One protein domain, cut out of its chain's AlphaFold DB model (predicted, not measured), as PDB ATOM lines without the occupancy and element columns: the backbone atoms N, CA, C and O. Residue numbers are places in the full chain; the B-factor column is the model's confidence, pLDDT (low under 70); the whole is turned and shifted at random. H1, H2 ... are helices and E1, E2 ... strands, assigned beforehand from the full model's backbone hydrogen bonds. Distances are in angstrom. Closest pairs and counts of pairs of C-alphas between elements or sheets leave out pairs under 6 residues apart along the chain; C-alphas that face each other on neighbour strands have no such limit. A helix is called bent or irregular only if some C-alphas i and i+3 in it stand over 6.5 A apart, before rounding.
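AT A GLANCE: This is residues 2 to 88 of the 494 residues of the protein "GDE_C domain-containing protein" of Candidatus Woesearchaeota archaeon (UniProt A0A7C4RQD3). Look for an open arch with two separate two-stranded ribbons: E2 and E3 with the small helix H1 between them in the chain at one end, and the short pair E1 and E4 with H2a packed on it at the other. Residues 69 to 88 of the bent helix H2 stick out as an arm. The printed part has 87 residues, in the order E1, E2, H1, E3, E4, H2; both sheets are antiparallel and the class is mixed, helices and strands. It is extended, with a radius of gyration of the C-alphas of 18.6 A and spans of 43 by 39 by 33 A.

HOW THE PARTS SIT: Start with E2, residues 15 to 20, and E3, residues 32 to 37, antiparallel neighbours at 147 degrees; N 17 and O 35 are 2.9 A apart, within hydrogen-bond range. H1, residues 22 to 26, follows E2 by a tight link. Apart from E2 and E3 respectively are E4, residues 50 to 52, and E1, residues 2 to 4; these two are antiparallel neighbours at 164 degrees, with N 2 and O 52 within hydrogen-bond range at 2.8 A. H2, residues 57 to 88, was assigned as one helix by its hydrogen bonds but is bent: C-alphas 69 and 72 are 7.9 A apart. Its arms H2a, residues 57 to 69, and H2b, residues 72 to 88, stand at a steep tilt of 61 degrees. The closest C-alphas of E4 and H2a are those of Ser 52 and Ala 60, 5.4 A apart. H2b is apart from E1 and E4. In H1, H2a and H2b every O i to N i+4 pair is within hydrogen-bond range.

IN THESE COORDINATES: Find C-alpha 15 at (-55.162, 8.132, -36.844); from there E2 runs 16.2 A, and E3 returns over 15.5 A. E1, E4 and H1 measure 6.6, 6.4 and 6.3 A. H2a covers 18.4 A, and H2b runs 24.6 A to C-alpha 88 at (-15.843, -1.827, -12.177).

THE WHOLE: The two farthest C-alphas, Asn 15 and Gly 87, are 47.8 A apart. The printed part has no cut. The link from E3 to E4, 12 residues, is long. Residue 8 is under 70 in pLDDT.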
ATOM      1  N   VAL A   2     -47.093  -8.649 -31.486       89.25
ATOM      2  CA  VAL A   2     -47.985  -8.958 -30.359       89.25
ATOM      3  C   VAL A   2     -47.553  -8.089 -29.181       89.25
ATOM      4  O   VAL A   2     -46.354  -7.922 -28.968       89.25
ATOM      5  N   ILE A   3     -48.519  -7.530 -28.451       88.62
ATOM      6  CA  ILE A   3     -48.289  -6.750 -27.230       88.62
ATOM      7  C   ILE A   3     -49.006  -7.470 -26.084       88.62
ATOM      8  O   ILE A   3     -50.216  -7.671 -26.160       88.62
ATOM      9  N   ASP A   4     -48.267  -7.875 -25.054       88.75
ATOM     10  CA  ASP A   4     -48.797  -8.492 -23.828       88.75
ATOM     11  C   ASP A   4     -48.671  -7.535 -22.634       88.75
ATOM     12  O   ASP A   4     -47.822  -6.640 -22.650       88.75
ATOM     13  N   GLY A   5     -49.517  -7.720 -21.613       84.19
ATOM     14  CA  GLY A   5     -49.537  -6.889 -20.399       84.19
ATOM     15  C   GLY A   5     -50.532  -5.725 -20.424       84.19
ATOM     16  O   GLY A   5     -50.412  -4.793 -19.633       84.19
ATOM     17  N   ILE A   6     -51.512  -5.760 -21.333       81.44
ATOM     18  CA  ILE A   6     -52.618  -4.796 -21.389       81.44
ATOM     19  C   ILE A   6     -53.796  -5.389 -20.601       81.44
ATOM     20  O   ILE A   6     -54.524  -6.229 -21.124       81.44
ATOM     21  N   GLU A   7     -53.941  -4.999 -19.332       70.38
ATOM     22  CA  GLU A   7     -54.932  -5.579 -18.405       70.38
ATOM     23  C   GLU A   7     -56.256  -4.792 -18.343       70.38
ATOM     24  O   GLU A   7     -57.308  -5.389 -18.120       70.38
ATOM     25  N   GLU A   8     -56.243  -3.479 -18.606       68.50
ATOM     26  CA  GLU A   8     -57.420  -2.599 -18.509       68.50
ATOM     27  C   GLU A   8     -57.508  -1.611 -19.688       68.50
ATOM     28  O   GLU A   8     -56.502  -1.305 -20.326       68.50
ATOM     29  N   HIS A   9     -58.737  -1.155 -19.978       78.94
ATOM     30  CA  HIS A   9     -59.148  -0.138 -20.964       78.94
ATOM     31  C   HIS A   9     -58.023   0.515 -21.790       78.94
ATOM     32  O   HIS A   9     -57.298   1.371 -21.296       78.94
ATOM     33  N   TYR A  10     -57.941   0.192 -23.082       86.75
ATOM     34  CA  TYR A  10     -57.049   0.852 -24.040       86.75
ATOM     35  C   TYR A  10     -57.851   1.582 -25.119       86.75
ATOM     36  O   TYR A  10     -58.961   1.178 -25.466       86.75
ATOM     37  N   GLU A  11     -57.272   2.638 -25.689       90.69
ATOM     38  CA  GLU A  11     -57.820   3.291 -26.880       90.69
ATOM     39  C   GLU A  11     -56.975   2.903 -28.096       90.69
ATOM     40  O   GLU A  11     -55.745   2.844 -28.019       90.69
ATOM     41  N   ILE A  12     -57.629   2.684 -29.236       90.81
ATOM     42  CA  ILE A  12     -56.978   2.567 -30.545       90.81
ATOM     43  C   ILE A  12     -57.398   3.800 -31.355       90.81
ATOM     44  O   ILE A  12     -58.437   3.766 -32.013       90.81
ATOM     45  N   PRO A  13     -56.640   4.911 -31.293       92.12
ATOM     46  CA  PRO A  13     -56.993   6.131 -32.016       92.12
ATOM     47  C   PRO A  13     -57.044   5.932 -33.536       92.12
ATOM     48  O   PRO A  13     -57.858   6.557 -34.210       92.12
ATOM     49  N   SER A  14     -56.183   5.056 -34.072       92.25
ATOM     50  CA  SER A  14     -56.140   4.681 -35.492       92.25
ATOM     51  C   SER A  14     -56.025   5.862 -36.461       92.25
ATOM     52  O   SER A  14     -56.510   5.812 -37.591       92.25
ATOM     53  N   ASN A  15     -55.345   6.929 -36.047       95.44
ATOM     54  CA  ASN A  15     -55.162   8.132 -36.844       95.44
ATOM     55  C   ASN A  15     -53.684   8.497 -37.018       95.44
ATOM     56  O   ASN A  15     -52.816   8.154 -36.215       95.44
ATOM     57  N   TRP A  16     -53.405   9.215 -38.102       96.44
ATOM     58  CA  TRP A  16     -52.097   9.797 -38.372       96.44
ATOM     59  C   TRP A  16     -52.072  11.236 -37.878       96.44
ATOM     60  O   TRP A  16     -52.945  12.030 -38.227       96.44
ATOM     61  N   ILE A  17     -51.056  11.584 -37.094       95.12
ATOM     62  CA  ILE A  17     -50.858  12.943 -36.597       95.12
ATOM     63  C   ILE A  17     -49.567  13.495 -37.173       95.12
ATOM     64  O   ILE A  17     -48.516  12.858 -37.116       95.12
ATOM     65  N   ARG A  18     -49.656  14.704 -37.733       95.38
ATOM     66  CA  ARG A  18     -48.486  15.444 -38.194       95.38
ATOM     67  C   ARG A  18     -47.651  15.840 -36.978       95.38
ATOM     68  O   ARG A  18     -48.150  16.474 -36.048       95.38
ATOM     69  N   LYS A  19     -46.381  15.457 -36.993       94.88
ATOM     70  CA  LYS A  19     -45.366  15.824 -36.009       94.88
ATOM     71  C   LYS A  19     -44.252  16.571 -36.725       94.88
ATOM     72  O   LYS A  19     -43.844  16.177 -37.815       94.88
ATOM     73  N   ASN A  20     -43.794  17.647 -36.100       94.12
ATOM     74  CA  ASN A  20     -42.626  18.396 -36.531       94.12
ATOM     75  C   ASN A  20     -41.508  18.165 -35.510       94.12
ATOM     76  O   ASN A  20     -41.733  18.320 -34.308       94.12
ATOM     77  N   TYR A  21     -40.337  17.774 -35.991       90.50
ATOM     78  CA  TYR A  21     -39.165  17.461 -35.191       90.50
ATOM     79  C   TYR A  21     -38.158  18.603 -35.322       90.50
ATOM     80  O   TYR A  21     -37.547  18.810 -36.369       90.50
ATOM     81  N   VAL A  22     -37.995  19.361 -34.234       89.38
ATOM     82  CA  VAL A  22     -37.163  20.576 -34.197       89.38
ATOM     83  C   VAL A  22     -35.712  20.278 -34.578       89.38
ATOM     84  O   VAL A  22     -35.116  21.031 -35.345       89.38
ATOM     85  N   TYR A  23     -35.165  19.160 -34.100       85.88
ATOM     86  CA  TYR A  23     -33.792  18.776 -34.412       85.88
ATOM     87  C   TYR A  23     -33.596  18.472 -35.904       85.88
ATOM     88  O   TYR A  23     -32.672  19.003 -36.515       85.88
ATOM     89  N   ASP A  24     -34.503  17.716 -36.534       88.62
ATOM     90  CA  ASP A  24     -34.456  17.476 -37.982       88.62
ATOM     91  C   ASP A  24     -34.513  18.780 -38.787       88.62
ATOM     92  O   ASP A  24     -33.804  18.929 -39.784       88.62
ATOM     93  N   ASN A  25     -35.296  19.754 -38.315       89.62
ATOM     94  CA  ASN A  25     -35.364  21.073 -38.936       89.62
ATOM     95  C   ASN A  25     -34.026  21.819 -38.815       89.62
ATOM     96  O   ASN A  25     -33.566  22.412 -39.785       89.62
ATOM     97  N   SER A  26     -33.381  21.755 -37.644       87.81
ATOM     98  CA  SER A  26     -32.094  22.419 -37.393       87.81
ATOM     99  C   SER A  26     -30.946  21.879 -38.255       87.81
ATOM    100  O   SER A  26     -30.048  22.629 -38.617       87.81
ATOM    101  N   ARG A  27     -31.009  20.602 -38.656       87.94
ATOM    102  CA  ARG A  27     -29.999  19.947 -39.506       87.94
ATOM    103  C   ARG A  27     -30.320  19.985 -41.004       87.94
ATOM    104  O   ARG A  27     -29.731  19.211 -41.759       87.94
ATOM    105  N   ASN A  28     -31.255  20.838 -41.431       87.31
ATOM    106  CA  ASN A  28     -31.708  20.954 -42.822       87.31
ATOM    107  C   ASN A  28     -32.236  19.626 -43.414       87.31
ATOM    108  O   ASN A  28     -32.102  19.368 -44.608       87.31
ATOM    109  N   SER A  29     -32.838  18.778 -42.574       88.62
ATOM    110  CA  SER A  29     -33.466  17.515 -42.973       88.62
ATOM    111  C   SER A  29     -34.985  17.671 -43.068       88.62
ATOM    112  O   SER A  29     -35.578  18.633 -42.572       88.62
ATOM    113  N   ARG A  30     -35.656  16.683 -43.674       90.19
ATOM    114  CA  ARG A  30     -37.110  16.549 -43.555       90.19
ATOM    115  C   ARG A  30     -37.469  16.444 -42.071       90.19
ATOM    116  O   ARG A  30     -37.107  15.469 -41.425       90.19
ATOM    117  N   SER A  31     -38.215  17.421 -41.576       92.75
ATOM    118  CA  SER A  31     -38.591  17.550 -40.165       92.75
ATOM    119  C   SER A  31     -40.045  17.211 -39.877       92.75
ATOM    120  O   SER A  31     -40.431  17.019 -38.726       92.75
ATOM    121  N   GLU A  32     -40.863  17.086 -40.918       94.81
ATOM    122  CA  GLU A  32     -42.274  16.768 -40.782       94.81
ATOM    123  C   GLU A  32     -42.582  15.331 -41.197       94.81
ATOM    124  O   GLU A  32     -42.394  14.911 -42.351       94.81
ATOM    125  N   PHE A  33     -43.138  14.595 -40.240       93.94
ATOM    126  CA  PHE A  33     -43.566  13.215 -40.411       93.94
ATOM    127  C   PHE A  33     -44.994  13.041 -39.911       93.94
ATOM    128  O   PHE A  33     -45.471  13.757 -39.031       93.94
ATOM    129  N   TYR A  34     -45.688  12.060 -40.476       94.44
ATOM    130  CA  TYR A  34     -46.940  11.580 -39.912       94.44
ATOM    131  C   TYR A  34     -46.612  10.405 -38.999       94.44
ATOM    132  O   TYR A  34     -45.997   9.436 -39.435       94.44
ATOM    133  N   VAL A  35     -47.014  10.498 -37.734       93.00
ATOM    134  CA  VAL A  35     -46.874   9.424 -36.748       93.00
ATOM    135  C   VAL A  35     -48.230   8.769 -36.561       93.00
ATOM    136  O   VAL A  35     -49.227   9.451 -36.310       93.00
ATOM    137  N   TYR A  36     -48.275   7.446 -36.698       94.06
ATOM    138  CA  TYR A  36     -49.495   6.680 -36.486       94.06
ATOM    139  C   TYR A  36     -49.721   6.468 -34.992       94.06
ATOM    140  O   TYR A  36     -48.916   5.834 -34.309       94.06
ATOM    141  N   HIS A  37     -50.828   6.987 -34.474       92.25
ATOM    142  CA  HIS A  37     -51.248   6.750 -33.100       92.25
ATOM    143  C   HIS A  37     -51.936   5.383 -33.016       92.25
ATOM    144  O   HIS A  37     -53.156   5.257 -33.124       92.25
ATOM    145  N   ALA A  38     -51.115   4.344 -32.854       88.94
ATOM    146  CA  ALA A  38     -51.566   2.956 -32.871       88.94
ATOM    147  C   ALA A  38     -52.328   2.540 -31.605       88.94
ATOM    148  O   ALA A  38     -53.236   1.718 -31.685       88.94
ATOM    149  N   LEU A  39     -51.936   3.058 -30.439       88.56
ATOM    150  CA  LEU A  39     -52.425   2.583 -29.149       88.56
ATOM    151  C   LEU A  39     -52.218   3.660 -28.079       88.56
ATOM    152  O   LEU A  39     -51.164   4.295 -28.036       88.56
ATOM    153  N   ARG A  40     -53.201   3.837 -27.194       89.19
ATOM    154  CA  ARG A  40     -53.085   4.649 -25.981       89.19
ATOM    155  C   ARG A  40     -53.455   3.795 -24.775       89.19
ATOM    156  O   ARG A  40     -54.520   3.181 -24.753       89.19
ATOM    157  N   LEU A  41     -52.567   3.773 -23.787       87.94
ATOM    158  CA  LEU A  41     -52.688   2.944 -22.593       87.94
ATOM    159  C   LEU A  41     -52.698   3.840 -21.349       87.94
ATOM    160  O   LEU A  41     -51.760   4.624 -21.180       87.94
ATOM    161  N   PRO A  42     -53.720   3.761 -20.482       84.25
ATOM    162  CA  PRO A  42     -53.665   4.396 -19.177       84.25
ATOM    163  C   PRO A  42     -52.642   3.668 -18.296       84.25
ATOM    164  O   PRO A  42     -52.597   2.442 -18.247       84.25
ATOM    165  N   CYS A  43     -51.811   4.431 -17.587       83.06
ATOM    166  CA  CYS A  43     -50.864   3.909 -16.606       83.06
ATOM    167  C   CYS A  43     -51.056   4.688 -15.306       83.06
ATOM    168  O   CYS A  43     -50.831   5.896 -15.286       83.06
ATOM    169  N   LYS A  44     -51.514   4.011 -14.247       74.88
ATOM    170  CA  LYS A  44     -51.721   4.628 -12.929       74.88
ATOM    171  C   LYS A  44     -50.459   4.558 -12.072       74.88
ATOM    172  O   LYS A  44     -49.972   5.594 -11.644       74.88
ATOM    173  N   ASP A  45     -49.926   3.348 -11.888       82.31
ATOM    174  CA  ASP A  45     -48.759   3.096 -11.032       82.31
ATOM    175  C   ASP A  45     -47.616   2.433 -11.814       82.31
ATOM    176  O   ASP A  45     -46.552   3.018 -12.004       82.31
ATOM    177  N   LYS A  46     -47.829   1.204 -12.298       82.69
ATOM    178  CA  LYS A  46     -46.818   0.428 -13.022       82.69
ATOM    179  C   LYS A  46     -47.453  -0.312 -14.187       82.69
ATOM    180  O   LYS A  46     -48.455  -0.996 -14.014       82.69
ATOM    181  N   LEU A  47     -46.818  -0.223 -15.348       85.31
ATOM    182  CA  LEU A  47     -47.200  -0.948 -16.551       85.31
ATOM    183  C   LEU A  47     -46.002  -1.769 -17.034       85.31
ATOM    184  O   LEU A  47     -44.890  -1.249 -17.136       85.31
ATOM    185  N   ARG A  48     -46.215  -3.055 -17.322       85.50
ATOM    186  CA  ARG A  48     -45.213  -3.925 -17.945       85.50
ATOM    187  C   ARG A  48     -45.760  -4.403 -19.277       85.50
ATOM    188  O   ARG A  48     -46.676  -5.212 -19.299       85.50
ATOM    189  N   LEU A  49     -45.162  -3.924 -20.361       88.56
ATOM    190  CA  LEU A  49     -45.509  -4.341 -21.714       88.56
ATOM    191  C   LEU A  49     -44.417  -5.239 -22.280       88.56
ATOM    192  O   LEU A  49     -43.231  -4.961 -22.104       88.56
ATOM    193  N   ILE A  50     -44.822  -6.289 -22.989       90.38
ATOM    194  CA  ILE A  50     -43.915  -7.135 -23.769       90.38
ATOM    195  C   ILE A  50     -44.304  -6.986 -25.234       90.38
ATOM    196  O   ILE A  50     -45.405  -7.369 -25.628       90.38
ATOM    197  N   PHE A  51     -43.391  -6.440 -26.036       91.38
ATOM    198  CA  PHE A  51     -43.540  -6.340 -27.484       91.38
ATOM    199  C   PHE A  51     -42.780  -7.485 -28.142       91.38
ATOM    200  O   PHE A  51     -41.582  -7.645 -27.928       91.38
ATOM    201  N   SER A  52     -43.475  -8.267 -28.961       93.44
ATOM    202  CA  SER A  52     -42.880  -9.363 -29.722       93.44
ATOM    203  C   SER A  52     -43.164  -9.220 -31.208       93.44
ATOM    204  O   SER A  52     -44.258  -8.822 -31.631       93.44
ATOM    205  N   PHE A  53     -42.173  -9.589 -32.011       92.81
ATOM    206  CA  PHE A  53     -42.223  -9.571 -33.462       92.81
ATOM    207  C   PHE A  53     -41.884 -10.963 -33.995       92.81
ATOM    208  O   PHE A  53     -41.002 -11.660 -33.492       92.81
ATOM    209  N   GLY A  54     -42.611 -11.371 -35.025       92.31
ATOM    210  CA  GLY A  54     -42.469 -12.671 -35.654       92.31
ATOM    211  C   GLY A  54     -42.988 -12.626 -37.078       92.31
ATOM    212  O   GLY A  54     -43.733 -11.702 -37.427       92.31
ATOM    213  N   GLU A  55     -42.591 -13.606 -37.885       93.50
ATOM    214  CA  GLU A  55     -43.004 -13.698 -39.295       93.50
ATOM    215  C   GLU A  55     -44.523 -13.849 -39.426       93.50
ATOM    216  O   GLU A  55     -45.143 -13.390 -40.383       93.50
ATOM    217  N   ASN A  56     -45.138 -14.467 -38.420       95.00
ATOM    218  CA  ASN A  56     -46.572 -14.640 -38.305       95.00
ATOM    219  C   ASN A  56     -47.024 -14.494 -36.840       95.00
ATOM    220  O   ASN A  56     -46.225 -14.351 -35.912       95.00
ATOM    221  N   LYS A  57     -48.345 -14.471 -36.636       93.88
ATOM    222  CA  LYS A  57     -48.943 -14.289 -35.307       93.88
ATOM    223  C   LYS A  57     -48.581 -15.421 -34.325       93.88
ATOM    224  O   LYS A  57     -48.229 -15.065 -33.204       93.88
ATOM    225  N   PRO A  58     -48.653 -16.719 -34.693       95.50
ATOM    226  CA  PRO A  58     -48.182 -17.807 -33.831       95.50
ATOM    227  C   PRO A  58     -46.735 -17.633 -33.351       95.50
ATOM    228  O   PRO A  58     -46.520 -17.612 -32.148       95.50
ATOM    229  N   ASP A  59     -45.782 -17.368 -34.252       95.31
ATOM    230  CA  ASP A  59     -44.370 -17.139 -33.890       95.31
ATOM    231  C   ASP A  59     -44.210 -15.971 -32.897       95.31
ATOM    232  O   ASP A  59     -43.550 -16.077 -31.862       95.31
ATOM    233  N   ALA A  60     -44.891 -14.848 -33.152       95.19
ATOM    234  CA  ALA A  60     -44.859 -13.712 -32.234       95.19
ATOM    235  C   ALA A  60     -45.466 -14.043 -30.853       95.19
ATOM    236  O   ALA A  60     -44.959 -13.554 -29.841       95.19
ATOM    237  N   LEU A  61     -46.530 -14.854 -30.796       95.00
ATOM    238  CA  LEU A  61     -47.144 -15.314 -29.545       95.00
ATOM    239  C   LEU A  61     -46.223 -16.266 -28.777       95.00
ATOM    240  O   LEU A  61     -46.058 -16.093 -27.571       95.00
ATOM    241  N   ASP A  62     -45.595 -17.218 -29.463       94.88
ATOM    242  CA  ASP A  62     -44.674 -18.177 -28.851       94.88
ATOM    243  C   ASP A  62     -43.496 -17.456 -28.187       94.88
ATOM    244  O   ASP A  62     -43.178 -17.725 -27.026       94.88
ATOM    245  N   LYS A  63     -42.936 -16.439 -28.854       94.38
ATOM    246  CA  LYS A  63     -41.902 -15.555 -28.291       94.38
ATOM    247  C   LYS A  63     -42.368 -14.788 -27.048       94.38
ATOM    248  O   LYS A  63     -41.621 -14.694 -26.079       94.38
ATOM    249  N   VAL A  64     -43.601 -14.262 -27.026       93.94
ATOM    250  CA  VAL A  64     -44.160 -13.634 -25.807       93.94
ATOM    251  C   VAL A  64     -44.231 -14.648 -24.670       93.94
ATOM    252  O   VAL A  64     -43.835 -14.344 -23.546       93.94
ATOM    253  N   MET A  65     -44.745 -15.846 -24.950       92.31
ATOM    254  CA  MET A  65     -44.893 -16.890 -23.938       92.31
ATOM    255  C   MET A  65     -43.539 -17.335 -23.389       92.31
ATOM    256  O   MET A  65     -43.427 -17.569 -22.185       92.31
ATOM    257  N   ASP A  66     -42.514 -17.404 -24.236       92.19
ATOM    258  CA  ASP A  66     -41.144 -17.687 -23.821       92.19
ATOM    259  C   ASP A  66     -40.570 -16.582 -22.916       92.19
ATOM    260  O   ASP A  66     -40.117 -16.869 -21.805       92.19
ATOM    261  N   ILE A  67     -40.701 -15.305 -23.301       90.75
ATOM    262  CA  ILE A  67     -40.272 -14.169 -22.466       90.75
ATOM    263  C   ILE A  67     -40.980 -14.193 -21.107       90.75
ATOM    264  O   ILE A  67     -40.340 -14.004 -20.074       90.75
ATOM    265  N   LYS A  68     -42.293 -14.456 -21.072       89.88
ATOM    266  CA  LYS A  68     -43.062 -14.517 -19.816       89.88
ATOM    267  C   LYS A  68     -42.591 -15.643 -18.906       89.88
ATOM    268  O   LYS A  68     -42.431 -15.415 -17.709       89.88
ATOM    269  N   LYS A  69     -42.346 -16.835 -19.462       92.94
ATOM    270  CA  LYS A  69     -41.806 -17.979 -18.709       92.94
ATOM    271  C   LYS A  69     -40.432 -17.663 -18.119       92.94
ATOM    272  O   LYS A  69     -40.146 -18.069 -16.998       92.94
ATOM    273  N   ASN A  70     -39.621 -16.890 -18.841       92.38
ATOM    274  CA  ASN A  70     -38.236 -16.603 -18.482       92.38
ATOM    275  C   ASN A  70     -38.013 -15.209 -17.867       92.38
ATOM    276  O   ASN A  70     -36.871 -14.835 -17.612       92.38
ATOM    277  N   VAL A  71     -39.060 -14.431 -17.567       88.62
ATOM    278  CA  VAL A  71     -38.925 -13.016 -17.160       88.62
ATOM    279  C   VAL A  71     -38.063 -12.822 -15.909       88.62
ATOM    280  O   VAL A  71     -37.296 -11.863 -15.817       88.62
ATOM    281  N   GLN A  72     -38.152 -13.746 -14.947       89.31
ATOM    282  CA  GLN A  72     -37.332 -13.714 -13.735       89.31
ATOM    283  C   GLN A  72     -35.862 -14.002 -14.045       89.31
ATOM    284  O   GLN A  72     -34.983 -13.365 -13.471       89.31
ATOM    285  N   LEU A  73     -35.590 -14.933 -14.962       90.56
ATOM    286  CA  LEU A  73     -34.236 -15.241 -15.408       90.56
ATOM    287  C   LEU A  73     -33.632 -14.056 -16.169       90.56
ATOM    288  O   LEU A  73     -32.520 -13.651 -15.856       90.56
ATOM    289  N   ILE A  74     -34.382 -13.455 -17.097       87.06
ATOM    290  CA  ILE A  74     -33.960 -12.256 -17.843       87.06
ATOM    291  C   ILE A  74     -33.631 -11.112 -16.875       87.06
ATOM    292  O   ILE A  74     -32.587 -10.478 -17.007       87.06
ATOM    293  N   SER A  75     -34.482 -10.890 -15.867       86.81
ATOM    294  CA  SER A  75     -34.249  -9.859 -14.845       86.81
ATOM    295  C   SER A  75     -32.966 -10.138 -14.054       86.81
ATOM    296  O   SER A  75     -32.143  -9.244 -13.920       86.81
ATOM    297  N   LYS A  76     -32.739 -11.386 -13.621       90.44
ATOM    298  CA  LYS A  76     -31.510 -11.783 -12.910       90.44
ATOM    299  C   LYS A  76     -30.248 -11.643 -13.762       90.44
ATOM    300  O   LYS A  76     -29.214 -11.233 -13.251       90.44
ATOM    301  N   ILE A  77     -30.316 -11.985 -15.050       87.31
ATOM    302  CA  ILE A  77     -29.193 -11.802 -15.984       87.31
ATOM    303  C   ILE A  77     -28.860 -10.313 -16.104       87.31
ATOM    304  O   ILE A  77     -27.691  -9.940 -16.042       87.31
ATOM    305  N   HIS A  78     -29.880  -9.463 -16.232       84.38
ATOM    306  CA  HIS A  78     -29.693  -8.017 -16.292       84.38
ATOM    307  C   HIS A  78     -29.136  -7.445 -14.980       84.38
ATOM    308  O   HIS A  78     -28.191  -6.665 -15.013       84.38
ATOM    309  N   GLU A  79     -29.656  -7.872 -13.828       86.12
ATOM    310  CA  GLU A  79     -29.134  -7.490 -12.508       86.12
ATOM    311  C   GLU A  79     -27.664  -7.896 -12.351       86.12
ATOM    312  O   GLU A  79     -26.838  -7.060 -12.002       86.12
ATOM    313  N   SER A  80     -27.304  -9.130 -12.711       86.31
ATOM    314  CA  SER A  80     -25.918  -9.610 -12.654       86.31
ATOM    315  C   SER A  80     -24.982  -8.832 -13.589       86.31
ATOM    316  O   SER A  80     -23.850  -8.517 -13.214       86.31
ATOM    317  N   TYR A  81     -25.455  -8.464 -14.785       84.75
ATOM    318  CA  TYR A  81     -24.723  -7.576 -15.692       84.75
ATOM    319  C   TYR A  81     -24.465  -6.203 -15.050       84.75
ATOM    320  O   TYR A  81     -23.334  -5.713 -15.061       84.75
ATOM    321  N   LEU A  82     -25.491  -5.605 -14.434       80.50
ATOM    322  CA  LEU A  82     -25.360  -4.332 -13.728       80.50
ATOM    323  C   LEU A  82     -24.418  -4.445 -12.523       80.50
ATOM    324  O   LEU A  82     -23.560  -3.586 -12.357       80.50
ATOM    325  N   GLU A  83     -24.522  -5.498 -11.713       82.06
ATOM    326  CA  GLU A  83     -23.656  -5.736 -10.550       82.06
ATOM    327  C   GLU A  83     -22.180  -5.860 -10.940       82.06
ATOM    328  O   GLU A  83     -21.325  -5.223 -10.317       82.06
ATOM    329  N   LYS A  84     -21.874  -6.608 -12.011       80.75
ATOM    330  CA  LYS A  84     -20.509  -6.706 -12.550       80.75
ATOM    331  C   LYS A  84     -19.971  -5.321 -12.919       80.75
ATOM    332  O   LYS A  84     -18.866  -4.957 -12.517       80.75
ATOM    333  N   ASN A  85     -20.777  -4.528 -13.619       76.31
ATOM    334  CA  ASN A  85     -20.408  -3.178 -14.039       76.31
ATOM    335  C   ASN A  85     -20.302  -2.194 -12.859       76.31
ATOM    336  O   ASN A  85     -19.471  -1.287 -12.885       76.31
ATOM    337  N   LEU A  86     -21.090  -2.372 -11.796       72.81
ATOM    338  CA  LEU A  86     -21.006  -1.566 -10.573       72.81
ATOM    339  C   LEU A  86     -19.690  -1.795  -9.818       72.81
ATOM    340  O   LEU A  86     -19.125  -0.831  -9.295       72.81
ATOM    341  N   GLY A  87     -19.175  -3.028  -9.798       73.50
ATOM    342  CA  GLY A  87     -17.847  -3.330  -9.256       73.50
ATOM    343  C   GLY A  87     -16.745  -2.553  -9.983       73.50
ATOM    344  O   GLY A  87     -15.967  -1.834  -9.349       73.50
ATOM    345  N   THR A  88     -16.752  -2.607 -11.319       73.69
ATOM    346  CA  THR A  88     -15.843  -1.827 -12.177       73.69
ATOM    347  C   THR A  88     -15.990  -0.322 -11.936       73.69
ATOM    348  O   THR A  88     -14.995   0.382 -11.763       73.69
TER     349      THR A  88